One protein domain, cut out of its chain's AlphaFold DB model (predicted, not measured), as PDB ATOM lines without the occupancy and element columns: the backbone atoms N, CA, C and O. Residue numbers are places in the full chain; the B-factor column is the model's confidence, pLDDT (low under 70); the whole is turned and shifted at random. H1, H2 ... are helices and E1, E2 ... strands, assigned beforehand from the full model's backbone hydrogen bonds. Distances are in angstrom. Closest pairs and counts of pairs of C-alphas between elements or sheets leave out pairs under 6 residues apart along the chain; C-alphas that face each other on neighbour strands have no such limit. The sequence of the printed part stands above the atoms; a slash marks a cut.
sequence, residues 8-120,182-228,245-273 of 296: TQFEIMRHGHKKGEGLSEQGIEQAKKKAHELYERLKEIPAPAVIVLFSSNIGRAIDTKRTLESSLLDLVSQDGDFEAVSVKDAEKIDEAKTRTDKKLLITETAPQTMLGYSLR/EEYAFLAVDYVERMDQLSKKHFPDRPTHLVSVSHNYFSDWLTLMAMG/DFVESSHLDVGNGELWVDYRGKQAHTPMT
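AT A GLANCE: This is residues 8 to 120, 182 to 228 and 245 to 273 of the 296 residues of the protein "Histidine phosphatase family protein" of Patescibacteria group bacterium (UniProt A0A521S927). A strongly twisted sheet of four parallel strands lies between helices, with H2 and H3 over one face and H4 and H5 over the other; beside its edge strand E4 a small antiparallel sheet of three strands, E5 to E7, carries on the row, and H6 covers one face of it. The long helix H5 reaches from the larger sheet to H6, and the short helix H1 lies off at one end, the element farthest from the mean of the C-alphas. The printed part has 189 residues with six named helices and seven named strands, in the order H1, H2, E1, H3, E2, H4, E3, H5, E4, H6, E5, E6, E7. The larger sheet has the order E2, E3, E1, E4, and the smaller one E5, E6, E7; the class is mixed, helices and strands. The whole is compact, with a radius of gyration of the C-alphas of 16.2 A and spans of 48 by 38 by 32 A.

IN THESE COORDINATES: H1, residues 8 to 13, begins at C-alpha 8 (-21.276, 30.027, -69.882). H2, residues 25 to 44, is 29.7 A long. E1, residues 49 to 55, is 18.8 A long and starts at C-alpha 49 (-9.433, 7.312, -37.533). H3, residues 62 to 78, measures 24.3 A. E2, residues 82 to 86, H4, residues 90 to 97, and E3, residues 103 to 107, follow. H5, residues 182 to 202, measures 30.7 A, E4, residues 208 to 213, 16.5 A, and H6, residues 217 to 226, 14.0 A. E5, residues 251 to 255, E6, residues 258 to 263, and E7, residues 266 to 270, come last; E7 ends at C-alpha 270 (-5.839, 27.368, -37.605).

HOW THE PARTS SIT: The sheet E2, E3, E1, E4 is in three layers, with helices on both its faces. Within hydrogen-bond range are N 83 and O 103 of E2 and E3, 2.9 A, N 51 and O 104 of E1 and E3, 2.7 A, and N 52 and O 209 of E1 and E4, 2.8 A. E1, H3 and E2 form a split strand-helix-strand unit, with E3 between its two strands, and E2, H4 and E3 form a strand-helix-strand unit of two parallel neighbours; both crossovers are right-handed. H3 is over E3 and E1 and runs along the strands, at 3 degrees to E1 on the local plane. H2 touches H3 on the same face, closest at the C-alphas of Ala 35 and Leu 72, 4.9 A, at a steep tilt of 43 degrees, the same way. On the opposite face H4 is over E2, and H5 is over E1 and E4 at a height over the sheet of 10.5 A. The closest C-alphas of E4 and E5 are those of His 209 and Val 254, 5.3 A apart. E5, E6 and E7 form a meander, each strand the antiparallel neighbour of the one before, in two hairpins; N 253 and O 260 are 2.9 A apart and N 261 and O 268 2.8 A, within hydrogen-bond range. H6 is on this sheet, in two layers with it, over E5 and E6 at a height over the sheet of 9.5 A. H5 touches H6 with residues 182 to 189 alone, about perpendicular at 79 degrees; the closest C-alphas are those of Ala 185 and Phe 218, 4.4 A. H1 is on neither sheet and is only just apart from H2, the closest C-alphas 8.3 A apart. In H1, H3, H4 and H6 every O i to N i+4 pair is within hydrogen-bond range; in H2 14 of 16 are, and in H5 16 of 17.

THE WHOLE: The C-alphas of Thr 8 and Thr 98, the two farthest apart, are 49.7 A apart. Residues 121 to 181 are cut out, with 16.5 A between C-alphas 120 and 182, and residues 229 to 244, with 21.8 A between C-alphas 228 and 245. Of the links that are printed whole, H1 to H2 is long. The mean pLDDT of the printed part is 77.5; 50 residues are under 70, among them residues 8 to 19, 110 to 120 and 245 to 257.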
ATOM      1  N   THR A   8     -20.911  31.371 -69.401       45.34
ATOM      2  CA  THR A   8     -21.276  30.027 -69.882       45.34
ATOM      3  C   THR A   8     -20.080  29.071 -69.945       45.34
ATOM      4  O   THR A   8     -20.203  27.902 -69.597       45.34
ATOM      5  N   GLN A   9     -18.906  29.555 -70.360       43.72
ATOM      6  CA  GLN A   9     -17.669  28.770 -70.411       43.72
ATOM      7  C   GLN A   9     -17.114  28.506 -69.000       43.72
ATOM      8  O   GLN A   9     -16.565  27.437 -68.743       43.72
ATOM      9  N   PHE A  10     -17.315  29.445 -68.069       42.53
ATOM     10  CA  PHE A  10     -16.974  29.289 -66.653       42.53
ATOM     11  C   PHE A  10     -17.822  28.200 -65.967       42.53
ATOM     12  O   PHE A  10     -17.268  27.297 -65.340       42.53
ATOM     13  N   GLU A  11     -19.145  28.197 -66.172       45.72
ATOM     14  CA  GLU A  11     -20.052  27.157 -65.647       45.72
ATOM     15  C   GLU A  11     -19.766  25.753 -66.222       45.72
ATOM     16  O   GLU A  11     -19.887  24.750 -65.509       45.72
ATOM     17  N   ILE A  12     -19.356  25.676 -67.497       46.84
ATOM     18  CA  ILE A  12     -18.951  24.427 -68.162       46.84
ATOM     19  C   ILE A  12     -17.639  23.891 -67.584       46.84
ATOM     20  O   ILE A  12     -17.518  22.686 -67.394       46.84
ATOM     21  N   MET A  13     -16.664  24.754 -67.287       48.16
ATOM     22  CA  MET A  13     -15.371  24.309 -66.764       48.16
ATOM     23  C   MET A  13     -15.427  23.957 -65.276       48.16
ATOM     24  O   MET A  13     -14.814  22.977 -64.884       48.16
ATOM     25  N   ARG A  14     -16.214  24.658 -64.452       55.66
ATOM     26  CA  ARG A  14     -16.293  24.453 -62.987       55.66
ATOM     27  C   ARG A  14     -16.559  23.009 -62.533       55.66
ATOM     28  O   ARG A  14     -16.235  22.646 -61.409       55.66
ATOM     29  N   HIS A  15     -17.133  22.189 -63.402       62.50
ATOM     30  CA  HIS A  15     -17.553  20.833 -63.094       62.50
ATOM     31  C   HIS A  15     -16.714  19.750 -63.780       62.50
ATOM     32  O   HIS A  15     -17.162  18.616 -63.835       62.50
ATOM     33  N   GLY A  16     -15.541  20.052 -64.328       63.22
ATOM     34  CA  GLY A  16     -14.903  19.151 -65.293       63.22
ATOM     35  C   GLY A  16     -15.205  19.621 -66.709       63.22
ATOM     36  O   GLY A  16     -16.344  19.965 -67.014       63.22
ATOM     37  N   HIS A  17     -14.195  19.645 -67.583       69.06
ATOM     38  CA  HIS A  17     -14.417  20.011 -68.981       69.06
ATOM     39  C   HIS A  17     -15.509  19.110 -69.588       69.06
ATOM     40  O   HIS A  17     -15.377  17.882 -69.556       69.06
ATOM     41  N   LYS A  18     -16.589  19.694 -70.122       68.94
ATOM     42  CA  LYS A  18     -17.725  18.945 -70.688       68.94
ATOM     43  C   LYS A  18     -17.614  18.757 -72.198       68.94
ATOM     44  O   LYS A  18     -17.019  19.572 -72.899       68.94
ATOM     45  N   LYS A  19     -18.249  17.702 -72.705       65.19
ATOM     46  CA  LYS A  19     -18.510  17.488 -74.134       65.19
ATOM     47  C   LYS A  19     -19.962  17.035 -74.289       65.19
ATOM     48  O   LYS A  19     -20.293  15.898 -73.975       65.19
ATOM     49  N   GLY A  20     -20.831  17.934 -74.751       70.56
ATOM     50  CA  GLY A  20     -22.279  17.713 -74.696       70.56
ATOM     51  C   GLY A  20     -22.792  17.786 -73.254       70.56
ATOM     52  O   GLY A  20     -22.418  18.694 -72.513       70.56
ATOM     53  N   GLU A  21     -23.639  16.837 -72.853       67.31
ATOM     54  CA  GLU A  21     -24.245  16.815 -71.512       67.31
ATOM     55  C   GLU A  21     -23.324  16.220 -70.427       67.31
ATOM     56  O   GLU A  21     -23.497  16.534 -69.246       67.31
ATOM     57  N   GLY A  22     -22.317  15.429 -70.820       69.69
ATOM     58  CA  GLY A  22     -21.405  14.718 -69.914       69.69
ATOM     59  C   GLY A  22     -19.985  15.291 -69.845       69.69
ATOM     60  O   GLY A  22     -19.632  16.269 -70.518       69.69
ATOM     61  N   LEU A  23     -19.146  14.654 -69.023       73.44
ATOM     62  CA  LEU A  23     -17.713  14.949 -68.951       73.44
ATOM     63  C   LEU A  23     -16.978  14.538 -70.231       73.44
ATOM     64  O   LEU A  23     -17.224  13.487 -70.815       73.44
ATOM     65  N   SER A  24     -16.027  15.369 -70.642       80.31
ATOM     66  CA  SER A  24     -15.007  14.992 -71.621       80.31
ATOM     67  C   SER A  24     -13.892  14.168 -70.967       80.31
ATOM     68  O   SER A  24     -13.767  14.152 -69.743       80.31
ATOM     69  N   GLU A  25     -13.018  13.568 -71.776       84.94
ATOM     70  CA  GLU A  25     -11.805  12.881 -71.301       84.94
ATOM     71  C   GLU A  25     -10.944  13.776 -70.399       84.94
ATOM     72  O   GLU A  25     -10.534  13.361 -69.320       84.94
ATOM     73  N   GLN A  26     -10.761  15.045 -70.779       82.75
ATOM     74  CA  GLN A  26     -10.049  16.017 -69.951       82.75
ATOM     75  C   GLN A  26     -10.729  16.209 -68.585       82.75
ATOM     76  O   GLN A  26     -10.048  16.256 -67.564       82.75
ATOM     77  N   GLY A  27     -12.064  16.282 -68.557       78.69
ATOM     78  CA  GLY A  27     -12.847  16.407 -67.325       78.69
ATOM     79  C   GLY A  27     -12.733  15.187 -66.408       78.69
ATOM     80  O   GLY A  27     -12.676  15.337 -65.188       78.69
ATOM     81  N   ILE A  28     -12.647  13.988 -66.990       83.38
ATOM     82  CA  ILE A  28     -12.429  12.732 -66.262       83.38
ATOM     83  C   ILE A  28     -11.035  12.713 -65.628       83.38
ATOM     84  O   ILE A  28     -10.912  12.461 -64.431       83.38
ATOM     85  N   GLU A  29      -9.989  13.014 -66.400       86.00
ATOM     86  CA  GLU A  29      -8.607  13.019 -65.898       86.00
ATOM     87  C   GLU A  29      -8.404  14.049 -64.787       86.00
ATOM     88  O   GLU A  29      -7.739  13.794 -63.784       86.00
ATOM     89  N   GLN A  30      -9.065  15.194 -64.910       80.44
ATOM     90  CA  GLN A  30      -9.107  16.204 -63.869       80.44
ATOM     91  C   GLN A  30      -9.740  15.696 -62.557       80.44
ATOM     92  O   GLN A  30      -9.185  15.925 -61.481       80.44
ATOM     93  N   ALA A  31     -10.873  14.988 -62.629       82.06
ATOM     94  CA  ALA A  31     -11.524  14.409 -61.452       82.06
ATOM     95  C   ALA A  31     -10.670  13.304 -60.800       82.06
ATOM     96  O   ALA A  31     -10.543  13.268 -59.575       82.06
ATOM     97  N   LYS A  32     -10.022  12.451 -61.606       88.06
ATOM     98  CA  LYS A  32      -9.090  11.414 -61.122       88.06
ATOM     99  C   LYS A  32      -7.873  12.008 -60.422       88.06
ATOM    100  O   LYS A  32      -7.515  11.560 -59.336       88.06
ATOM    101  N   LYS A  33      -7.262  13.043 -61.010       86.31
ATOM    102  CA  LYS A  33      -6.146  13.762 -60.383       86.31
ATOM    103  C   LYS A  33      -6.545  14.259 -58.996       86.31
ATOM    104  O   LYS A  33      -5.782  14.103 -58.048       86.31
ATOM    105  N   LYS A  34      -7.761  14.793 -58.858       80.50
ATOM    106  CA  LYS A  34      -8.253  15.274 -57.568       80.50
ATOM    107  C   LYS A  34      -8.488  14.167 -56.551       80.50
ATOM    108  O   LYS A  34      -8.164  14.351 -55.383       80.50
ATOM    109  N   ALA A  35      -9.017  13.026 -56.987       86.56
ATOM    110  CA  ALA A  35      -9.137  11.849 -56.134       86.56
ATOM    111  C   ALA A  35      -7.767  11.409 -55.592       86.56
ATOM    112  O   ALA A  35      -7.655  11.113 -54.406       86.56
ATOM    113  N   HIS A  36      -6.723  11.450 -56.424       89.94
ATOM    114  CA  HIS A  36      -5.357  11.137 -56.003       89.94
ATOM    115  C   HIS A  36      -4.784  12.170 -55.016       89.94
ATOM    116  O   HIS A  36      -4.252  11.792 -53.978       89.94
ATOM    117  N   GLU A  37      -4.950  13.470 -55.286       84.94
ATOM    118  CA  GLU A  37      -4.552  14.539 -54.351       84.94
ATOM    119  C   GLU A  37      -5.246  14.410 -52.989       84.94
ATOM    120  O   GLU A  37      -4.635  14.673 -51.954       84.94
ATOM    121  N   LEU A  38      -6.526  14.030 -52.988       83.62
ATOM    122  CA  LEU A  38      -7.278  13.793 -51.765       83.62
ATOM    123  C   LEU A  38      -6.763  12.544 -51.040       83.62
ATOM    124  O   LEU A  38      -6.485  12.615 -49.850       83.62
ATOM    125  N   TYR A  39      -6.588  11.433 -51.752       90.56
ATOM    126  CA  TYR A  39      -6.063  10.185 -51.201       90.56
ATOM    127  C   TYR A  39      -4.710  10.369 -50.497       90.56
ATOM    128  O   TYR A  39      -4.554   9.925 -49.361       90.56
ATOM    129  N   GLU A  40      -3.765  11.085 -51.115       89.31
ATOM    130  CA  GLU A  40      -2.457  11.338 -50.497       89.31
ATOM    131  C   GLU A  40      -2.569  12.103 -49.172       89.31
ATOM    132  O   GLU A  40      -1.815  11.822 -48.246       89.31
ATOM    133  N   ARG A  41      -3.565  12.982 -49.017       82.56
ATOM    134  CA  ARG A  41      -3.836  13.655 -47.733       82.56
ATOM    135  C   ARG A  41      -4.459  12.726 -46.710       82.56
ATOM    136  O   ARG A  41      -4.104  12.776 -45.540       82.56
ATOM    137  N   LEU A  42      -5.388  11.868 -47.134       87.81
ATOM    138  CA  LEU A  42      -6.016  10.916 -46.219       87.81
ATOM    139  C   LEU A  42      -4.980   9.974 -45.592       87.81
ATOM    140  O   LEU A  42      -5.168   9.528 -44.464       87.81
ATOM    141  N   LYS A  43      -3.880   9.682 -46.299       90.88
ATOM    142  CA  LYS A  43      -2.772   8.865 -45.782       90.88
ATOM    143  C   LYS A  43      -2.008   9.521 -44.636       90.88
ATOM    144  O   LYS A  43      -1.449   8.802 -43.813       90.88
ATOM    145  N   GLU A  44      -1.983  10.850 -44.574       88.12
ATOM    146  CA  GLU A  44      -1.303  11.600 -43.511       88.12
ATOM    147  C   GLU A  44      -2.056  11.515 -42.175       88.12
ATOM    148  O   GLU A  44      -1.459  11.702 -41.113       88.12
ATOM    149  N   ILE A  45      -3.352  11.186 -42.209       87.19
ATOM    150  CA  ILE A  45      -4.171  10.998 -41.011       87.19
ATOM    151  C   ILE A  45      -3.722   9.712 -40.301       87.19
ATOM    152  O   ILE A  45      -3.768   8.644 -40.908       87.19
ATOM    153  N   PRO A  46      -3.307   9.749 -39.024       88.62
ATOM    154  CA  PRO A  46      -2.878   8.549 -38.316       88.62
ATOM    155  C   PRO A  46      -4.052   7.597 -38.053       88.62
ATOM    156  O   PRO A  46      -5.164   8.020 -37.749       88.62
ATOM    157  N   ALA A  47      -3.795   6.291 -38.134       91.31
ATOM    158  CA  ALA A  47      -4.753   5.281 -37.699       91.31
ATOM    159  C   ALA A  47      -4.692   5.079 -36.165       91.31
ATOM    160  O   ALA A  47      -3.607   5.198 -35.586       91.31
ATOM    161  N   PRO A  48      -5.809   4.712 -35.509       92.44
ATOM    162  CA  PRO A  48      -7.153   4.595 -36.075       92.44
ATOM    163  C   PRO A  48      -7.826   5.959 -36.251       92.44
ATOM    164  O   PRO A  48      -7.630   6.855 -35.441       92.44
ATOM    165  N   ALA A  49      -8.673   6.089 -37.272       92.06
ATOM    166  CA  ALA A  49      -9.433   7.312 -37.533       92.06
ATOM    167  C   ALA A  49     -10.754   7.008 -38.248       92.06
ATOM    168  O   ALA A  49     -10.880   5.984 -38.924       92.06
ATOM    169  N   VAL A  50     -11.727   7.909 -38.119       91.94
ATOM    170  CA  VAL A  50     -12.947   7.925 -38.937       91.94
ATOM    171  C   VAL A  50     -12.902   9.141 -39.843       91.94
ATOM    172  O   VAL A  50     -12.932  10.267 -39.368       91.94
ATOM    173  N   ILE A  51     -12.859   8.911 -41.147       91.62
ATOM    174  CA  ILE A  51     -12.778   9.934 -42.183       91.62
ATOM    175  C   ILE A  51     -14.147  10.025 -42.856       91.62
ATOM    176  O   ILE A  51     -14.543   9.138 -43.604       91.62
ATOM    177  N   VAL A  52     -14.896  11.088 -42.593       88.31
ATOM    178  CA  VAL A  52     -16.228  11.321 -43.159       88.31
ATOM    179  C   VAL A  52     -16.090  12.128 -44.444       88.31
ATOM    180  O   VAL A  52     -15.841  13.332 -44.406       88.31
ATOM    181  N   LEU A  53     -16.280  11.480 -45.594       85.00
ATOM    182  CA  LEU A  53     -16.227  12.141 -46.894       85.00
ATOM    183  C   LEU A  53     -17.552  12.833 -47.201       85.00
ATOM    184  O   LEU A  53     -18.572  12.169 -47.389       85.00
ATOM    185  N   PHE A  54     -17.522  14.155 -47.340       78.69
ATOM    186  CA  PHE A  54     -18.639  14.975 -47.785       78.69
ATOM    187  C   PHE A  54     -18.430  15.504 -49.212       78.69
ATOM    188  O   PHE A  54     -17.820  16.551 -49.441       78.69
ATOM    189  N   SER A  55     -19.011  14.804 -50.181       70.19
ATOM    190  CA  SER A  55     -19.042  15.173 -51.602       70.19
ATOM    191  C   SER A  55     -20.333  15.936 -51.941       70.19
ATOM    192  O   SER A  55     -21.387  15.362 -52.264       70.19
ATOM    193  N   SER A  56     -20.291  17.261 -51.806       59.34
ATOM    194  CA  SER A  56     -21.499  18.086 -51.866       59.34
ATOM    195  C   SER A  56     -22.107  18.205 -53.266       59.34
ATOM    196  O   SER A  56     -21.415  18.457 -54.246       59.34
ATOM    197  N   ASN A  57     -23.438  18.069 -53.287       50.81
ATOM    198  CA  ASN A  57     -24.434  18.545 -54.250       50.81
ATOM    199  C   ASN A  57     -23.930  18.904 -55.660       50.81
ATOM    200  O   ASN A  57     -23.566  20.047 -55.935       50.81
ATOM    201  N   ILE A  58     -24.025  17.951 -56.591       48.22
ATOM    202  CA  ILE A  58     -23.886  18.251 -58.014       48.22
ATOM    203  C   ILE A  58     -25.064  17.693 -58.811       48.22
ATOM    204  O   ILE A  58     -24.941  16.738 -59.569       48.22
ATOM    205  N   GLY A  59     -26.223  18.345 -58.699       41.38
ATOM    206  CA  GLY A  59     -27.367  18.079 -59.582       41.38
ATOM    207  C   GLY A  59     -27.078  18.311 -61.079       41.38
ATOM    208  O   GLY A  59     -27.896  17.948 -61.914       41.38
ATOM    209  N   ARG A  60     -25.921  18.900 -61.438       49.75
ATOM    210  CA  ARG A  60     -25.491  19.185 -62.827       49.75
ATOM    211  C   ARG A  60     -24.148  18.557 -63.240       49.75
ATOM    212  O   ARG A  60     -23.712  18.760 -64.374       49.75
ATOM    213  N   ALA A  61     -23.482  17.823 -62.350       62.03
ATOM    214  CA  ALA A  61     -22.218  17.123 -62.617       62.03
ATOM    215  C   ALA A  61     -22.055  15.911 -61.697       62.03
ATOM    216  O   ALA A  61     -21.050  15.693 -61.021       62.03
ATOM    217  N   ILE A  62     -23.115  15.111 -61.687       70.50
ATOM    218  CA  ILE A  62     -23.126  13.803 -61.049       70.50
ATOM    219  C   ILE A  62     -21.970  12.928 -61.551       70.50
ATOM    220  O   ILE A  62     -21.401  12.182 -60.763       70.50
ATOM    221  N   ASP A  63     -21.578  13.086 -62.817       73.06
ATOM    222  CA  ASP A  63     -20.460  12.366 -63.426       73.06
ATOM    223  C   ASP A  63     -19.131  12.708 -62.752       73.06
ATOM    224  O   ASP A  63     -18.381  11.810 -62.398       73.06
ATOM    225  N   THR A  64     -18.872  13.983 -62.466       75.88
ATOM    226  CA  THR A  64     -17.654  14.443 -61.776       75.88
ATOM    227  C   THR A  64     -17.563  13.886 -60.375       75.88
ATOM    228  O   THR A  64     -16.524  13.356 -59.989       75.88
ATOM    229  N   LYS A  65     -18.673  13.959 -59.631       77.50
ATOM    230  CA  LYS A  65     -18.766  13.358 -58.302       77.50
ATOM    231  C   LYS A  65     -18.496  11.856 -58.378       77.50
ATOM    232  O   LYS A  65     -17.648  11.367 -57.644       77.50
ATOM    233  N   ARG A  66     -19.180  11.145 -59.279       80.81
ATOM    234  CA  ARG A  66     -19.029   9.695 -59.447       80.81
ATOM    235  C   ARG A  66     -17.601   9.313 -59.801       80.81
ATOM    236  O   ARG A  66     -17.068   8.425 -59.159       80.81
ATOM    237  N   THR A  67     -16.982   9.988 -60.770       84.88
ATOM    238  CA  THR A  67     -15.596   9.719 -61.173       84.88
ATOM    239  C   THR A  67     -14.619   9.977 -60.031       84.88
ATOM    240  O   THR A  67     -13.720   9.168 -59.822       84.88
ATOM    241  N   LEU A  68     -14.780  11.070 -59.281       84.44
ATOM    242  CA  LEU A  68     -13.918  11.370 -58.137       84.44
ATOM    243  C   LEU A  68     -14.080  10.325 -57.031       84.44
ATOM    244  O   LEU A  68     -13.087   9.771 -56.570       84.44
ATOM    245  N   GLU A  69     -15.318  10.039 -56.621       86.00
ATOM    246  CA  GLU A  69     -15.599   9.078 -55.552       86.00
ATOM    247  C   GLU A  69     -15.177   7.662 -55.932       86.00
ATOM    248  O   GLU A  69     -14.533   7.004 -55.125       86.00
ATOM    249  N   SER A  70     -15.478   7.200 -57.151       89.94
ATOM    250  CA  SER A  70     -15.077   5.862 -57.594       89.94
ATOM    251  C   SER A  70     -13.559   5.730 -57.630       89.94
ATOM    252  O   SER A  70     -13.023   4.769 -57.101       89.94
ATOM    253  N   SER A  71     -12.858   6.733 -58.171       92.00
ATOM    254  CA  SER A  71     -11.392   6.708 -58.240       92.00
ATOM    255  C   SER A  71     -10.755   6.756 -56.850       92.00
ATOM    256  O   SER A  71      -9.748   6.098 -56.615       92.00
ATOM    257  N   LEU A  72     -11.337   7.518 -55.916       91.25
ATOM    258  CA  LEU A  72     -10.883   7.547 -54.525       91.25
ATOM    259  C   LEU A  72     -11.114   6.195 -53.843       91.25
ATOM    260  O   LEU A  72     -10.216   5.695 -53.176       91.25
ATOM    261  N   LEU A  73     -12.294   5.597 -54.019       92.56
ATOM    262  CA  LEU A  73     -12.622   4.286 -53.462       92.56
ATOM    263  C   LEU A  73     -11.716   3.186 -54.023       92.56
ATOM    264  O   LEU A  73     -11.278   2.332 -53.257       92.56
ATOM    265  N   ASP A  74     -11.380   3.237 -55.313       94.81
ATOM    266  CA  ASP A  74     -10.439   2.304 -55.933       94.81
ATOM    267  C   ASP A  74      -9.054   2.404 -55.277       94.81
ATOM    268  O   ASP A  74      -8.493   1.379 -54.891       94.81
ATOM    269  N   LEU A  75      -8.531   3.622 -55.083       95.81
ATOM    270  CA  LEU A  75      -7.249   3.857 -54.403       95.81
ATOM    271  C   LEU A  75      -7.275   3.357 -52.952       95.81
ATOM    272  O   LEU A  75      -6.381   2.637 -52.524       95.81
ATOM    273  N   VAL A  76      -8.335   3.695 -52.218       94.19
ATOM    274  CA  VAL A  76      -8.531   3.317 -50.813       94.19
ATOM    275  C   VAL A  76      -8.669   1.802 -50.653       94.19
ATOM    276  O   VAL A  76      -8.124   1.242 -49.714       94.19
ATOM    277  N   SER A  77      -9.341   1.116 -51.580       91.50
ATOM    278  CA  SER A  77      -9.503  -0.347 -51.539       91.50
ATOM    279  C   SER A  77      -8.202  -1.123 -51.772       91.50
ATOM    280  O   SER A  77      -8.105  -2.292 -51.397       91.50
ATOM    281  N   GLN A  78      -7.213  -0.486 -52.403       93.75
ATOM    282  CA  GLN A  78      -5.887  -1.053 -52.654       93.75
ATOM    283  C   GLN A  78      -4.922  -0.804 -51.489       93.75
ATOM    284  O   GLN A  78      -3.869  -1.441 -51.426       93.75
ATOM    285  N   ASP A  79      -5.271   0.101 -50.575       93.06
ATOM    286  CA  ASP A  79      -4.484   0.421 -49.393       93.06
ATOM    287  C   ASP A  79      -4.993  -0.374 -48.185       93.06
ATOM    288  O   ASP A  79      -6.096  -0.164 -47.679       93.06
ATOM    289  N   GLY A  80      -4.157  -1.294 -47.700       90.62
ATOM    290  CA  GLY A  80      -4.478  -2.146 -46.560       90.62
ATOM    291  C   GLY A  80      -4.685  -1.394 -45.242       90.62
ATOM    292  O   GLY A  80      -5.179  -2.001 -44.292       90.62
ATOM    293  N   ASP A  81      -4.334  -0.109 -45.151       93.31
ATOM    294  CA  ASP A  81      -4.565   0.720 -43.963       93.31
ATOM    295  C   ASP A  81      -5.984   1.292 -43.883       93.31
ATOM    296  O   ASP A  81      -6.391   1.791 -42.823       93.31
ATOM    297  N   PHE A  82      -6.739   1.233 -44.980       94.69
ATOM    298  CA  PHE A  82      -8.074   1.798 -45.060       94.69
ATOM    299  C   PHE A  82      -9.169   0.742 -45.174       94.69
ATOM    300  O   PHE A  82      -8.981  -0.368 -45.663       94.69
ATOM    301  N   GLU A  83     -10.367   1.146 -44.770       93.69
ATOM    302  CA  GLU A  83     -11.605   0.433 -45.043       93.69
ATOM    303  C   GLU A  83     -12.687   1.443 -45.435       93.69
ATOM    304  O   GLU A  83     -12.989   2.375 -44.688       93.69
ATOM    305  N   ALA A  84     -13.264   1.285 -46.626       92.38
ATOM    306  CA  ALA A  84     -14.350   2.139 -47.090       92.38
ATOM    307  C   ALA A  84     -15.709   1.574 -46.660       92.38
ATOM    308  O   ALA A  84     -16.057   0.439 -46.989       92.38
ATOM    309  N   VAL A  85     -16.506   2.394 -45.976       89.69
ATOM    310  CA  VAL A  85     -17.822   2.023 -45.447       89.69
ATOM    311  C   VAL A  85     -18.860   3.037 -45.925       89.69
ATOM    312  O   VAL A  85     -18.682   4.248 -45.802       89.69
ATOM    313  N   SER A  86     -19.968   2.567 -46.494       87.12
ATOM    314  CA  SER A  86     -21.111   3.436 -46.800       87.12
ATOM    315  C   SER A  86     -21.999   3.581 -45.567       87.12
ATOM    316  O   SER A  86     -22.284   2.593 -44.895       87.12
ATOM    317  N   VAL A  87     -22.533   4.784 -45.317       83.44
ATOM    318  CA  VAL A  87     -23.551   4.987 -44.265       83.44
ATOM    319  C   VAL A  87     -24.834   4.169 -44.477       83.44
ATOM    320  O   VAL A  87     -25.636   4.044 -43.554       83.44
ATOM    321  N   LYS A  88     -25.058   3.637 -45.685       82.38
ATOM    322  CA  LYS A  88     -26.221   2.799 -46.017       82.38
ATOM    323  C   LYS A  88     -26.002   1.316 -45.717       82.38
ATOM    324  O   LYS A  88     -26.971   0.562 -45.727       82.38
ATOM    325  N   ASP A  89     -24.763   0.903 -45.471       85.94
ATOM    326  CA  ASP A  89     -24.390  -0.490 -45.234       85.94
ATOM    327  C   ASP A  89     -24.227  -0.732 -43.726       85.94
ATOM    328  O   ASP A  89     -23.137  -0.627 -43.161       85.94
ATOM    329  N   ALA A  90     -25.352  -0.976 -43.047       83.94
ATOM    330  CA  ALA A  90     -25.385  -1.121 -41.591       83.94
ATOM    331  C   ALA A  90     -24.530  -2.299 -41.091       83.94
ATOM    332  O   ALA A  90     -23.880  -2.175 -40.054       83.94
ATOM    333  N   GLU A  91     -24.490  -3.400 -41.846       86.94
ATOM    334  CA  GLU A  91     -23.688  -4.580 -41.516       86.94
ATOM    335  C   GLU A  91     -22.195  -4.240 -41.552       86.94
ATOM    336  O   GLU A  91     -21.494  -4.472 -40.566       86.94
ATOM    337  N   LYS A  92     -21.718  -3.568 -42.611       87.19
ATOM    338  CA  LYS A  92     -20.317  -3.118 -42.668       87.19
ATOM    339  C   LYS A  92     -19.958  -2.098 -41.599       87.19
ATOM    340  O   LYS A  92     -18.833  -2.108 -41.110       87.19
ATOM    341  N   ILE A  93     -20.881  -1.215 -41.212       87.00
ATOM    342  CA  ILE A  93     -20.642  -0.298 -40.085       87.00
ATOM    343  C   ILE A  93     -20.397  -1.096 -38.804       87.00
ATOM    344  O   ILE A  93     -19.478  -0.768 -38.053       87.00
ATOM    345  N   ASP A  94     -21.200  -2.128 -38.544       86.94
ATOM    346  CA  ASP A  94     -21.051  -2.964 -37.355       86.94
ATOM    347  C   ASP A  94     -19.766  -3.803 -37.389       86.94
ATOM    348  O   ASP A  94     -19.076  -3.891 -36.372       86.94
ATOM    349  N   GLU A  95     -19.375  -4.330 -38.552       88.81
ATOM    350  CA  GLU A  95     -18.081  -4.999 -38.737       88.81
ATOM    351  C   GLU A  95     -16.905  -4.042 -38.485       88.81
ATOM    352  O   GLU A  95     -16.002  -4.351 -37.698       88.81
ATOM    353  N   ALA A  96     -16.946  -2.843 -39.069       88.69
ATOM    354  CA  ALA A  96     -15.891  -1.839 -38.966       88.69
ATOM    355  C   ALA A  96     -15.654  -1.357 -37.524       88.69
ATOM    356  O   ALA A  96     -14.526  -0.999 -37.163       88.69
ATOM    357  N   LYS A  97     -16.674  -1.402 -36.648       86.69
ATOM    358  CA  LYS A  97     -16.519  -1.091 -35.210       86.69
ATOM    359  C   LYS A  97     -15.455  -1.957 -34.544       86.69
ATOM    360  O   LYS A  97     -14.751  -1.473 -33.661       86.69
ATOM    361  N   THR A  98     -15.298  -3.202 -34.996       86.12
ATOM    362  CA  THR A  98     -14.323  -4.157 -34.446       86.12
ATOM    363  C   THR A  98     -12.887  -3.932 -34.940       86.12
ATOM    364  O   THR A  98     -11.946  -4.465 -34.355       86.12
ATOM    365  N   ARG A  99     -12.689  -3.126 -35.994       83.44
ATOM    366  CA  ARG A  99     -11.397  -2.913 -36.676       83.44
ATOM    367  C   ARG A  99     -10.597  -1.750 -36.101       83.44
ATOM    368  O   ARG A  99     -10.631  -0.654 -36.648       83.44
ATOM    369  N   THR A 100      -9.889  -1.951 -34.998       84.94
ATOM    370  CA  THR A 100      -9.227  -0.867 -34.244       84.94
ATOM    371  C   THR A 100      -7.899  -0.367 -34.823       84.94
ATOM    372  O   THR A 100      -7.324   0.563 -34.270       84.94
ATOM    373  N   ASP A 101      -7.413  -0.945 -35.921       90.56
ATOM    374  CA  ASP A 101      -6.141  -0.603 -36.574       90.56
ATOM    375  C   ASP A 101      -6.307   0.200 -37.877       90.56
ATOM    376  O   ASP A 101      -5.318   0.652 -38.447       90.56
ATOM    377  N   LYS A 102      -7.545   0.374 -38.361       93.12
ATOM    378  CA  LYS A 102      -7.832   0.958 -39.681       93.12
ATOM    379  C   LYS A 102      -8.287   2.411 -39.637       93.12
ATOM    380  O   LYS A 102      -8.911   2.877 -38.676       93.12
ATOM    381  N   LYS A 103      -8.050   3.092 -40.759       95.00
ATOM    382  CA  LYS A 103      -8.725   4.336 -41.142       95.00
ATOM    383  C   LYS A 103     -10.045   3.978 -41.830       95.00
ATOM    384  O   LYS A 103     -10.044   3.283 -42.842       95.00
ATOM    385  N   LEU A 104     -11.173   4.436 -41.298       94.44
ATOM    386  CA  LEU A 104     -12.489   4.173 -41.886       94.44
ATOM    387  C   LEU A 104     -12.905   5.340 -42.775       94.44
ATOM    388  O   LEU A 104     -13.164   6.422 -42.258       94.44
ATOM    389  N   LEU A 105     -13.008   5.137 -44.086       93.56
ATOM    390  CA  LEU A 105     -13.553   6.140 -45.001       93.56
ATOM    391  C   LEU A 105     -15.074   5.979 -45.108       93.56
ATOM    392  O   LEU A 105     -15.569   5.090 -45.802       93.56
ATOM    393  N   ILE A 106     -15.816   6.857 -44.438       90.56
ATOM    394  CA  ILE A 106     -17.277   6.889 -44.439       90.56
ATOM    395  C   ILE A 106     -17.783   7.704 -45.633       90.56
ATOM    396  O   ILE A 106     -17.472   8.886 -45.768       90.56
ATOM    397  N   THR A 107     -18.597   7.085 -46.486       86.75
ATOM    398  CA  THR A 107     -19.119   7.686 -47.728       86.75
ATOM    399  C   THR A 107     -20.647   7.802 -47.734       86.75
ATOM    400  O   THR A 107     -21.324   7.348 -46.815       86.75
ATOM    401  N   GLU A 108     -21.208   8.443 -48.768       78.38
ATOM    402  CA  GLU A 108     -22.657   8.672 -48.944       78.38
ATOM    403  C   GLU A 108     -23.328   9.535 -47.853       78.38
ATOM    404  O   GLU A 108     -24.527   9.447 -47.597       78.38
ATOM    405  N   THR A 109     -22.574  10.458 -47.263       76.19
ATOM    406  CA  THR A 109     -22.956  11.324 -46.128       76.19
ATOM    407  C   THR A 109     -23.791  12.553 -46.532       76.19
ATOM    408  O   THR A 109     -23.753  13.600 -45.874       76.19
ATOM    409  N   ALA A 110     -24.528  12.479 -47.646       68.81
ATOM    410  CA  ALA A 110     -25.187  13.648 -48.221       68.81
ATOM    411  C   ALA A 110     -26.174  14.298 -47.217       68.81
ATOM    412  O   ALA A 110     -26.950  13.584 -46.580       68.81
ATOM    413  N   PRO A 111     -26.207  15.641 -47.098       62.72
ATOM    414  CA  PRO A 111     -27.035  16.333 -46.113       62.72
ATOM    415  C   PRO A 111     -28.523  15.988 -46.235       62.72
ATOM    416  O   PRO A 111     -29.191  15.751 -45.240       62.72
ATOM    417  N   GLN A 112     -29.018  15.863 -47.469       60.62
ATOM    418  CA  GLN A 112     -30.401  15.484 -47.785       60.62
ATOM    419  C   GLN A 112     -30.796  14.060 -47.362       60.62
ATOM    420  O   GLN A 112     -31.980  13.751 -47.289       60.62
ATOM    421  N   THR A 113     -29.823  13.181 -47.117       52.88
ATOM    422  CA  THR A 113     -30.050  11.806 -46.650       52.88
ATOM    423  C   THR A 113     -29.712  11.633 -45.173       52.88
ATOM    424  O   THR A 113     -29.826  10.527 -44.650       52.88
ATOM    425  N   MET A 114     -29.293  12.698 -44.482       57.38
ATOM    426  CA  MET A 114     -28.907  12.619 -43.082       57.38
ATOM    427  C   MET A 114     -30.130  12.761 -42.168       57.38
ATOM    428  O   MET A 114     -30.817  13.780 -42.146       57.38
ATOM    429  N   LEU A 115     -30.391  11.722 -41.377       41.00
ATOM    430  CA  LEU A 115     -31.530  11.673 -40.469       41.00
ATOM    431  C   LEU A 115     -31.435  12.777 -39.394       41.00
ATOM    432  O   LEU A 115     -30.503  12.799 -38.582       41.00
ATOM    433  N   GLY A 116     -32.420  13.680 -39.378       40.19
ATOM    434  CA  GLY A 116     -32.475  14.822 -38.457       40.19
ATOM    435  C   GLY A 116     -31.754  16.085 -38.942       40.19
ATOM    436  O   GLY A 116     -31.723  17.062 -38.202       40.19
ATOM    437  N   TYR A 117     -31.215  16.090 -40.166       47.41
ATOM    438  CA  TYR A 117     -30.710  17.290 -40.834       47.41
ATOM    439  C   TYR A 117     -31.629  17.608 -42.020       47.41
ATOM    440  O   TYR A 117     -31.662  16.895 -43.020       47.41
ATOM    441  N   SER A 118     -32.431  18.659 -41.886       51.28
ATOM    442  CA  SER A 118     -33.346  19.129 -42.926       51.28
ATOM    443  C   SER A 118     -32.913  20.528 -43.333       51.28
ATOM    444  O   SER A 118     -33.241  21.485 -42.638       51.28
ATOM    445  N   LEU A 119     -32.230  20.655 -44.475       58.94
ATOM    446  CA  LEU A 119     -32.214  21.935 -45.186       58.94
ATOM    447  C   LEU A 119     -33.660  22.219 -45.580       58.94
ATOM    448  O   LEU A 119     -34.258  21.433 -46.324       58.94
ATOM    449  N   ARG A 120     -34.256  23.280 -45.034       56.25
ATOM    450  CA  ARG A 120     -35.633  23.618 -45.382       56.25
ATOM    451  C   ARG A 120     -35.658  23.985 -46.857       56.25
ATOM    452  O   ARG A 120     -34.714  24.553 -47.399       56.25
ATOM    453  N   GLU A 182     -23.599  34.560 -43.262       92.19
ATOM    454  CA  GLU A 182     -23.265  33.983 -41.971       92.19
ATOM    455  C   GLU A 182     -24.268  32.900 -41.534       92.19
ATOM    456  O   GLU A 182     -23.838  31.820 -41.134       92.19
ATOM    457  N   GLU A 183     -25.578  33.140 -41.659       88.31
ATOM    458  CA  GLU A 183     -26.611  32.122 -41.394       88.31
ATOM    459  C   GLU A 183     -26.450  30.916 -42.320       88.31
ATOM    460  O   GLU A 183     -26.532  29.767 -41.884       88.31
ATOM    461  N   TYR A 184     -26.142  31.158 -43.593       84.06
ATOM    462  CA  TYR A 184     -25.925  30.083 -44.554       84.06
ATOM    463  C   TYR A 184     -24.664  29.259 -44.234       84.06
ATOM    464  O   TYR A 184     -24.665  28.034 -44.366       84.06
ATOM    465  N   ALA A 185     -23.585  29.901 -43.769       86.75
ATOM    466  CA  ALA A 185     -22.383  29.221 -43.279       86.75
ATOM    467  C   ALA A 185     -22.639  28.448 -41.971       86.75
ATOM    468  O   ALA A 185     -22.021  27.408 -41.736       86.75
ATOM    469  N   PHE A 186     -23.572  28.912 -41.138       87.56
ATOM    470  CA  PHE A 186     -23.959  28.248 -39.894       87.56
ATOM    471  C   PHE A 186     -24.547  26.851 -40.130       87.56
ATOM    472  O   PHE A 186     -24.240  25.918 -39.392       87.56
ATOM    473  N   LEU A 187     -25.293  26.663 -41.223       81.50
ATOM    474  CA  LEU A 187     -25.797  25.344 -41.633       81.50
ATOM    475  C   LEU A 187     -24.652  24.337 -41.836       81.50
ATOM    476  O   LEU A 187     -24.762  23.159 -41.498       81.50
ATOM    477  N   ALA A 188     -23.514  24.801 -42.354       80.50
ATOM    478  CA  ALA A 188     -22.334  23.970 -42.549       80.50
ATOM    479  C   ALA A 188     -21.688  23.556 -41.217       80.50
ATOM    480  O   ALA A 188     -21.248  22.416 -41.080       80.50
ATOM    481  N   VAL A 189     -21.676  24.455 -40.226       86.00
ATOM    482  CA  VAL A 189     -21.258  24.142 -38.850       86.00
ATOM    483  C   VAL A 189     -22.162  23.069 -38.246       86.00
ATOM    484  O   VAL A 189     -21.655  22.071 -37.734       86.00
ATOM    485  N   ASP A 190     -23.484  23.223 -38.362       84.31
ATOM    486  CA  ASP A 190     -24.451  22.237 -37.864       84.31
ATOM    487  C   ASP A 190     -24.228  20.855 -38.502       84.31
ATOM    488  O   ASP A 190     -24.246  19.833 -37.812       84.31
ATOM    489  N   TYR A 191     -23.967  20.815 -39.814       81.25
ATOM    490  CA  TYR A 191     -23.634  19.584 -40.533       81.25
ATOM    491  C   TYR A 191     -22.370  18.916 -39.974       81.25
ATOM    492  O   TYR A 191     -22.375  17.714 -39.696       81.25
ATOM    493  N   VAL A 192     -21.298  19.693 -39.798       83.06
ATOM    494  CA  VAL A 192     -20.008  19.201 -39.297       83.06
ATOM    495  C   VAL A 192     -20.156  18.618 -37.894       83.06
ATOM    496  O   VAL A 192     -19.748  17.485 -37.641       83.06
ATOM    497  N   GLU A 193     -20.791  19.356 -36.988       85.31
ATOM    498  CA  GLU A 193     -20.998  18.904 -35.613       85.31
ATOM    499  C   GLU A 193     -21.884  17.663 -35.543       85.31
ATOM    500  O   GLU A 193     -21.641  16.761 -34.741       85.31
ATOM    501  N   ARG A 194     -22.904  17.578 -36.402       83.88
ATOM    502  CA  ARG A 194     -23.767  16.402 -36.449       83.88
ATOM    503  C   ARG A 194     -23.006  15.158 -36.892       83.88
ATOM    504  O   ARG A 194     -23.221  14.082 -36.334       83.88
ATOM    505  N   MET A 195     -22.124  15.295 -37.875       84.06
ATOM    506  CA  MET A 195     -21.282  14.202 -38.354       84.06
ATOM    507  C   MET A 195     -20.252  13.764 -37.308       84.06
ATOM    508  O   MET A 195     -20.090  12.564 -37.095       84.06
ATOM    509  N   ASP A 196     -19.645  14.705 -36.584       85.44
ATOM    510  CA  ASP A 196     -18.780  14.407 -35.436       85.44
ATOM    511  C   ASP A 196     -19.536  13.639 -34.333       85.44
ATOM    512  O   ASP A 196     -19.091  12.584 -33.877       85.44
ATOM    513  N   GLN A 197     -20.746  14.082 -33.967       85.69
ATOM    514  CA  GLN A 197     -21.600  13.372 -33.002       85.69
ATOM    515  C   GLN A 197     -21.939  11.945 -33.453       85.69
ATOM    516  O   GLN A 197     -21.900  11.010 -32.649       85.69
ATOM    517  N   LEU A 198     -22.298  11.765 -34.728       85.38
ATOM    518  CA  LEU A 198     -22.603  10.448 -35.287       85.38
ATOM    519  C   LEU A 198     -21.363   9.552 -35.299       85.38
ATOM    520  O   LEU A 198     -21.454   8.397 -34.886       85.38
ATOM    521  N   SER A 199     -20.206  10.082 -35.693       87.81
ATOM    522  CA  SER A 199     -18.948   9.343 -35.646       87.81
ATOM    523  C   SER A 199     -18.638   8.882 -34.226       87.81
ATOM    524  O   SER A 199     -18.441   7.692 -34.016       87.81
ATOM    525  N   LYS A 200     -18.692   9.773 -33.229       87.94
ATOM    526  CA  LYS A 200     -18.442   9.430 -31.817       87.94
ATOM    527  C   LYS A 200     -19.436   8.415 -31.260       87.94
ATOM    528  O   LYS A 200     -19.072   7.582 -30.438       87.94
ATOM    529  N   LYS A 201     -20.691   8.446 -31.718       87.88
ATOM    530  CA  LYS A 201     -21.700   7.453 -31.328       87.88
ATOM    531  C   LYS A 201     -21.343   6.044 -31.814       87.88
ATOM    532  O   LYS A 201     -21.613   5.078 -31.106       87.88
ATOM    533  N   HIS A 202     -20.806   5.917 -33.025       87.25
ATOM    534  CA  HIS A 202     -20.499   4.617 -33.630       87.25
ATOM    535  C   HIS A 202     -19.057   4.157 -33.367       87.25
ATOM    536  O   HIS A 202     -18.824   2.957 -33.268       87.25
ATOM    537  N   PHE A 203     -18.122   5.094 -33.212       90.06
ATOM    538  CA  PHE A 203     -16.679   4.881 -33.102       90.06
ATOM    539  C   PHE A 203     -16.078   5.809 -32.020       90.06
ATOM    540  O   PHE A 203     -15.332   6.732 -32.344       90.06
ATOM    541  N   PRO A 204     -16.413   5.606 -30.732       88.19
ATOM    542  CA  PRO A 204     -16.101   6.558 -29.657       88.19
ATOM    543  C   PRO A 204     -14.601   6.783 -29.421       88.19
ATOM    544  O   PRO A 204     -14.208   7.881 -29.041       88.19
ATOM    545  N   ASP A 205     -13.772   5.771 -29.682       88.06
ATOM    546  CA  ASP A 205     -12.330   5.806 -29.407       88.06
ATOM    547  C   ASP A 205     -11.491   6.247 -30.618       88.06
ATOM    548  O   ASP A 205     -10.270   6.089 -30.619       88.06
ATOM    549  N   ARG A 206     -12.130   6.756 -31.681       87.94
ATOM    550  CA  ARG A 206     -11.443   7.164 -32.912       87.94
ATOM    551  C   ARG A 206     -11.592   8.664 -33.154       87.94
ATOM    552  O   ARG A 206     -12.720   9.158 -33.118       87.94
ATOM    553  N   PRO A 207     -10.499   9.387 -33.460       87.38
ATOM    554  CA  PRO A 207     -10.598  10.754 -33.942       87.38
ATOM    555  C   PRO A 207     -11.412  10.791 -35.238       87.38
ATOM    556  O   PRO A 207     -11.237   9.962 -36.138       87.38
ATOM    557  N   THR A 208     -12.326  11.752 -35.308       86.88
ATOM    558  CA  THR A 208     -13.109  12.031 -36.507       86.88
ATOM    559  C   THR A 208     -12.392  13.084 -37.330       86.88
ATOM    560  O   THR A 208     -11.940  14.083 -36.791       86.88
ATOM    561  N   HIS A 209     -12.328  12.859 -38.633       86.38
ATOM    562  CA  HIS A 209     -11.841  13.790 -39.632       86.38
ATOM    563  C   HIS A 209     -12.965  13.973 -40.638       86.38
ATOM    564  O   HIS A 209     -13.440  13.004 -41.230       86.38
ATOM    565  N   LEU A 210     -13.447  15.195 -40.815       82.12
ATOM    566  CA  LEU A 210     -14.416  15.482 -41.862       82.12
ATOM    567  C   LEU A 210     -13.651  15.983 -43.072       82.12
ATOM    568  O   LEU A 210     -12.768  16.814 -42.951       82.12
ATOM    569  N   VAL A 211     -13.977  15.471 -44.249       80.75
ATOM    570  CA  VAL A 211     -13.265  15.824 -45.471       80.75
ATOM    571  C   VAL A 211     -14.290  16.204 -46.510       80.75
ATOM    572  O   VAL A 211     -15.058  15.363 -46.970       80.75
ATOM    573  N   SER A 212     -14.323  17.479 -46.890       75.56
ATOM    574  CA  SER A 212     -15.237  17.939 -47.926       75.56
ATOM    575  C   SER A 212     -14.558  18.087 -49.281       75.56
ATOM    576  O   SER A 212     -13.438  18.576 -49.408       75.56
ATOM    577  N   VAL A 213     -15.291  17.686 -50.315       71.75
ATOM    578  CA  VAL A 213     -15.089  18.144 -51.685       71.75
ATOM    579  C   VAL A 213     -16.398  18.799 -52.103       71.75
ATOM    580  O   VAL A 213     -17.385  18.124 -52.412       71.75
ATOM    581  N   SER A 214     -16.440  20.125 -52.038       66.31
ATOM    582  CA  SER A 214     -17.659  20.896 -52.246       66.31
ATOM    583  C   SER A 214     -17.455  22.080 -53.179       66.31
ATOM    584  O   SER A 214     -16.403  22.709 -53.225       66.31
ATOM    585  N   HIS A 215     -18.534  22.414 -53.886       63.59
ATOM    586  CA  HIS A 215     -18.650  23.608 -54.711       63.59
ATOM    587  C   HIS A 215     -19.927  24.362 -54.320       63.59
ATOM    588  O   HIS A 215     -20.875  24.458 -55.104       63.59
ATOM    589  N   ASN A 216     -19.992  24.892 -53.099       68.62
ATOM    590  CA  ASN A 216     -21.135  25.684 -52.627       68.62
ATOM    591  C   ASN A 216     -20.679  26.854 -51.728       68.62
ATOM    592  O   ASN A 216     -19.599  26.806 -51.140       68.62
ATOM    593  N   TYR A 217     -21.500  27.907 -51.634       76.62
ATOM    594  CA  TYR A 217     -21.154  29.109 -50.869       76.62
ATOM    595  C   TYR A 217     -21.010  28.841 -49.376       76.62
ATOM    596  O   TYR A 217     -20.109  29.395 -48.760       76.62
ATOM    597  N   PHE A 218     -21.837  27.959 -48.804       77.06
ATOM    598  CA  PHE A 218     -21.749  27.660 -47.377       77.06
ATOM    599  C   PHE A 218     -20.377  27.088 -47.001       77.06
ATOM    600  O   PHE A 218     -19.839  27.447 -45.961       77.06
ATOM    601  N   SER A 219     -19.774  26.255 -47.857       74.38
ATOM    602  CA  SER A 219     -18.431  25.713 -47.631       74.38
ATOM    603  C   SER A 219     -17.342  26.768 -47.808       74.38
ATOM    604  O   SER A 219     -16.422  26.822 -46.998       74.38
ATOM    605  N   ASP A 220     -17.470  27.648 -48.807       79.50
ATOM    606  CA  ASP A 220     -16.544  28.767 -49.024       79.50
ATOM    607  C   ASP A 220     -16.533  29.712 -47.809       79.50
ATOM    608  O   ASP A 220     -15.479  30.093 -47.301       79.50
ATOM    609  N   TRP A 221     -17.712  30.046 -47.291       86.00
ATOM    610  CA  TRP A 221     -17.874  30.943 -46.152       86.00
ATOM    611  C   TRP A 221     -17.506  30.309 -44.818       86.00
ATOM    612  O   TRP A 221     -16.854  30.960 -44.004       86.00
ATOM    613  N   LEU A 222     -17.838  29.031 -44.609       83.75
ATOM    614  CA  LEU A 222     -17.329  28.284 -43.461       83.75
ATOM    615  C   LEU A 222     -15.796  28.302 -43.451       83.75
ATOM    616  O   LEU A 222     -15.181  28.541 -42.414       83.75
ATOM    617  N   THR A 223     -15.190  28.112 -44.621       82.38
ATOM    618  CA  THR A 223     -13.736  28.108 -44.773       82.38
ATOM    619  C   THR A 223     -13.124  29.477 -44.465       82.38
ATOM    620  O   THR A 223     -12.153  29.550 -43.717       82.38
ATOM    621  N   LEU A 224     -13.722  30.575 -44.948       85.69
ATOM    622  CA  LEU A 224     -13.316  31.938 -44.573       85.69
ATOM    623  C   LEU A 224     -13.292  32.132 -43.054       85.69
ATOM    624  O   LEU A 224     -12.298  32.609 -42.500       85.69
ATOM    625  N   MET A 225     -14.363  31.720 -42.381       88.50
ATOM    626  CA  MET A 225     -14.485  31.864 -40.933       88.50
ATOM    627  C   MET A 225     -13.482  30.990 -40.178       88.50
ATOM    628  O   MET A 225     -12.901  31.443 -39.189       88.50
ATOM    629  N   ALA A 226     -13.231  29.768 -40.660       85.44
ATOM    630  CA  ALA A 226     -12.197  28.880 -40.134       85.44
ATOM    631  C   ALA A 226     -10.792  29.486 -40.277       85.44
ATOM    632  O   ALA A 226      -9.979  29.366 -39.364       85.44
ATOM    633  N   MET A 227     -10.535  30.216 -41.369       83.88
ATOM    634  CA  MET A 227      -9.318  31.012 -41.588       83.88
ATOM    635  C   MET A 227      -9.260  32.302 -40.752       83.88
ATOM    636  O   MET A 227      -8.310  33.075 -40.876       83.88
ATOM    637  N   GLY A 228     -10.267  32.566 -39.915       87.12
ATOM    638  CA  GLY A 228     -10.358  33.773 -39.097       87.12
ATOM    639  C   GLY A 228     -10.667  35.050 -39.882       87.12
ATOM    640  O   GLY A 228     -10.497  36.136 -39.330       87.12
ATOM    641  N   ASP A 245     -12.423  28.273 -58.789       52.50
ATOM    642  CA  ASP A 245     -11.774  27.789 -60.006       52.50
ATOM    643  C   ASP A 245     -12.119  26.293 -60.214       52.50
ATOM    644  O   ASP A 245     -12.852  25.658 -59.449       52.50
ATOM    645  N   PHE A 246     -11.626  25.727 -61.306       54.84
ATOM    646  CA  PHE A 246     -11.760  24.332 -61.690       54.84
ATOM    647  C   PHE A 246     -11.306  23.335 -60.593       54.84
ATOM    648  O   PHE A 246     -10.136  23.331 -60.219       54.84
ATOM    649  N   VAL A 247     -12.187  22.417 -60.152       51.94
ATOM    650  CA  VAL A 247     -11.852  21.265 -59.265       51.94
ATOM    651  C   VAL A 247     -11.174  21.680 -57.951       51.94
ATOM    652  O   VAL A 247     -10.327  21.000 -57.367       51.94
ATOM    653  N   GLU A 248     -11.608  22.818 -57.432       54.66
ATOM    654  CA  GLU A 248     -11.250  23.231 -56.088       54.66
ATOM    655  C   GLU A 248     -11.905  22.326 -55.042       54.66
ATOM    656  O   GLU A 248     -13.097  22.027 -55.098       54.66
ATOM    657  N   SER A 249     -11.105  21.884 -54.075       53.12
ATOM    658  CA  SER A 249     -11.587  21.281 -52.837       53.12
ATOM    659  C   SER A 249     -11.387  22.292 -51.726       53.12
ATOM    660  O   SER A 249     -10.253  22.716 -51.508       53.12
ATOM    661  N   SER A 250     -12.451  22.622 -51.008       55.34
ATOM    662  CA  SER A 250     -12.330  23.216 -49.682       55.34
ATOM    663  C   SER A 250     -12.214  22.067 -48.694       55.34
ATOM    664  O   SER A 250     -13.205  21.397 -48.404       55.34
ATOM    665  N   HIS A 251     -10.996  21.785 -48.244       60.31
ATOM    666  CA  HIS A 251     -10.781  20.787 -47.204       60.31
ATOM    667  C   HIS A 251     -10.932  21.474 -45.855       60.31
ATOM    668  O   HIS A 251     -10.262  22.475 -45.624       60.31
ATOM    669  N   LEU A 252     -11.808  20.957 -44.999       62.75
ATOM    670  CA  LEU A 252     -11.918  21.375 -43.611       62.75
ATOM    671  C   LEU A 252     -11.772  20.133 -42.745       62.75
ATOM    672  O   LEU A 252     -12.772  19.465 -42.505       62.75
ATOM    673  N   ASP A 253     -10.551  19.840 -42.306       65.62
ATOM    674  CA  ASP A 253     -10.328  18.788 -41.318       65.62
ATOM    675  C   ASP A 253     -10.747  19.291 -39.934       65.62
ATOM    676  O   ASP A 253     -10.437  20.423 -39.559       65.62
ATOM    677  N   VAL A 254     -11.466  18.457 -39.191       65.19
ATOM    678  CA  VAL A 254     -12.039  18.762 -37.877       65.19
ATOM    679  C   VAL A 254     -11.523  17.713 -36.900       65.19
ATOM    680  O   VAL A 254     -12.282  16.873 -36.429       65.19
ATOM    681  N   GLY A 255     -10.218  17.741 -36.630       59.69
ATOM    682  CA  GLY A 255      -9.524  16.764 -35.790       59.69
ATOM    683  C   GLY A 255      -8.934  17.402 -34.530       59.69
ATOM    684  O   GLY A 255      -8.368  18.487 -34.583       59.69
ATOM    685  N   ASN A 256      -9.075  16.738 -33.376       56.78
ATOM    686  CA  ASN A 256      -8.429  17.074 -32.088       56.78
ATOM    687  C   ASN A 256      -8.541  18.531 -31.583       56.78
ATOM    688  O   ASN A 256      -7.814  18.922 -30.671       56.78
ATOM    689  N   GLY A 257      -9.495  19.307 -32.100       62.50
ATOM    690  CA  GLY A 257      -9.739  20.686 -31.677       62.50
ATOM    691  C   GLY A 257      -9.071  21.758 -32.542       62.50
ATOM    692  O   GLY A 257      -9.113  22.925 -32.167       62.50
ATOM    693  N   GLU A 258      -8.512  21.396 -33.695       71.44
ATOM    694  CA  GLU A 258      -7.955  22.347 -34.660       71.44
ATOM    695  C   GLU A 258      -8.623  22.176 -36.028       71.44
ATOM    696  O   GLU A 258      -9.200  21.126 -36.333       71.44
ATOM    697  N   LEU A 259      -8.578  23.235 -36.839       77.00
ATOM    698  CA  LEU A 259      -9.098  23.224 -38.198       77.00
ATOM    699  C   LEU A 259      -7.942  23.288 -39.185       77.00
ATOM    700  O   LEU A 259      -7.133  24.222 -39.186       77.00
ATOM    701  N   TRP A 260      -7.901  22.300 -40.073       74.62
ATOM    702  CA  TRP A 260      -6.995  22.315 -41.209       74.62
ATOM    703  C   TRP A 260      -7.766  22.709 -42.454       74.62
ATOM    704  O   TRP A 260      -8.713  22.033 -42.853       74.62
ATOM    705  N   VAL A 261      -7.362  23.820 -43.055       73.50
ATOM    706  CA  VAL A 261      -8.006  24.379 -44.231       73.50
ATOM    707  C   VAL A 261      -7.080  24.238 -45.424       73.50
ATOM    708  O   VAL A 261      -5.977  24.778 -45.423       73.50
ATOM    709  N   ASP A 262      -7.556  23.589 -46.482       70.75
ATOM    710  CA  ASP A 262      -7.026  23.844 -47.818       70.75
ATOM    711  C   ASP A 262      -8.077  24.565 -48.636       70.75
ATOM    712  O   ASP A 262      -9.165  24.037 -48.870       70.75
ATOM    713  N   TYR A 263      -7.738  25.779 -49.047       70.62
ATOM    714  CA  TYR A 263      -8.614  26.638 -49.809       70.62
ATOM    715  C   TYR A 263      -7.844  27.295 -50.945       70.62
ATOM    716  O   TYR A 263      -6.951  28.114 -50.720       70.62
ATOM    717  N   ARG A 264      -8.202  26.957 -52.189       69.56
ATOM    718  CA  ARG A 264      -7.611  27.543 -53.409       69.56
ATOM    719  C   ARG A 264      -6.081  27.429 -53.456       69.56
ATOM    720  O   ARG A 264      -5.379  28.383 -53.785       69.56
ATOM    721  N   GLY A 265      -5.556  26.264 -53.067       66.69
ATOM    722  CA  GLY A 265      -4.116  25.991 -53.037       66.69
ATOM    723  C   GLY A 265      -3.372  26.691 -51.898       66.69
ATOM    724  O   GLY A 265      -2.145  26.616 -51.836       66.69
ATOM    725  N   LYS A 266      -4.090  27.369 -50.996       68.56
ATOM    726  CA  LYS A 266      -3.546  27.871 -49.738       68.56
ATOM    727  C   LYS A 266      -3.885  26.873 -48.645       68.56
ATOM    728  O   LYS A 266      -5.055  26.638 -48.355       68.56
ATOM    729  N   GLN A 267      -2.850  26.331 -48.022       73.12
ATOM    730  CA  GLN A 267      -2.984  25.553 -46.801       73.12
ATOM    731  C   GLN A 267      -2.863  26.494 -45.609       73.12
ATOM    732  O   GLN A 267      -1.947  27.316 -45.537       73.12
ATOM    733  N   ALA A 268      -3.808  26.390 -44.689       71.94
ATOM    734  CA  ALA A 268      -3.812  27.119 -43.442       71.94
ATOM    735  C   ALA A 268      -4.150  26.147 -42.317       71.94
ATOM    736  O   ALA A 268      -5.176  25.472 -42.343       71.94
ATOM    737  N   HIS A 269      -3.285  26.115 -41.314       77.56
ATOM    738  CA  HIS A 269      -3.592  25.481 -40.049       77.56
ATOM    739  C   HIS A 269      -4.080  26.557 -39.088       77.56
ATOM    740  O   HIS A 269      -3.391  27.567 -38.906       77.56
ATOM    741  N   THR A 270      -5.265  26.377 -38.511       73.56
ATOM    742  CA  THR A 270      -5.839  27.368 -37.605       73.56
ATOM    743  C   THR A 270      -6.133  26.714 -36.258       73.56
ATOM    744  O   THR A 270      -6.753  25.651 -36.212       73.56
ATOM    745  N   PRO A 271      -5.728  27.343 -35.138       74.88
ATOM    746  CA  PRO A 271      -5.977  26.809 -33.797       74.88
ATOM    747  C   PRO A 271      -7.441  27.012 -33.368       74.88
ATOM    748  O   PRO A 271      -7.738  27.136 -32.183       74.88
ATOM    749  N   MET A 272      -8.358  27.173 -34.326       81.56
ATOM    750  CA  MET A 272      -9.778  27.320 -34.057       81.56
ATOM    751  C   MET A 272     -10.429  25.950 -34.044       81.56
ATOM    752  O   MET A 272     -10.156  25.128 -34.907       81.56
ATOM    753  N   THR A 273     -11.362  25.744 -33.125       86.75
ATOM    754  CA  THR A 273     -12.298  24.622 -33.184       86.75
ATOM    755  C   THR A 273     -13.515  24.992 -34.039       86.75
ATOM    756  O   THR A 273     -13.820  26.171 -34.253       86.75
TER     757      THR A 273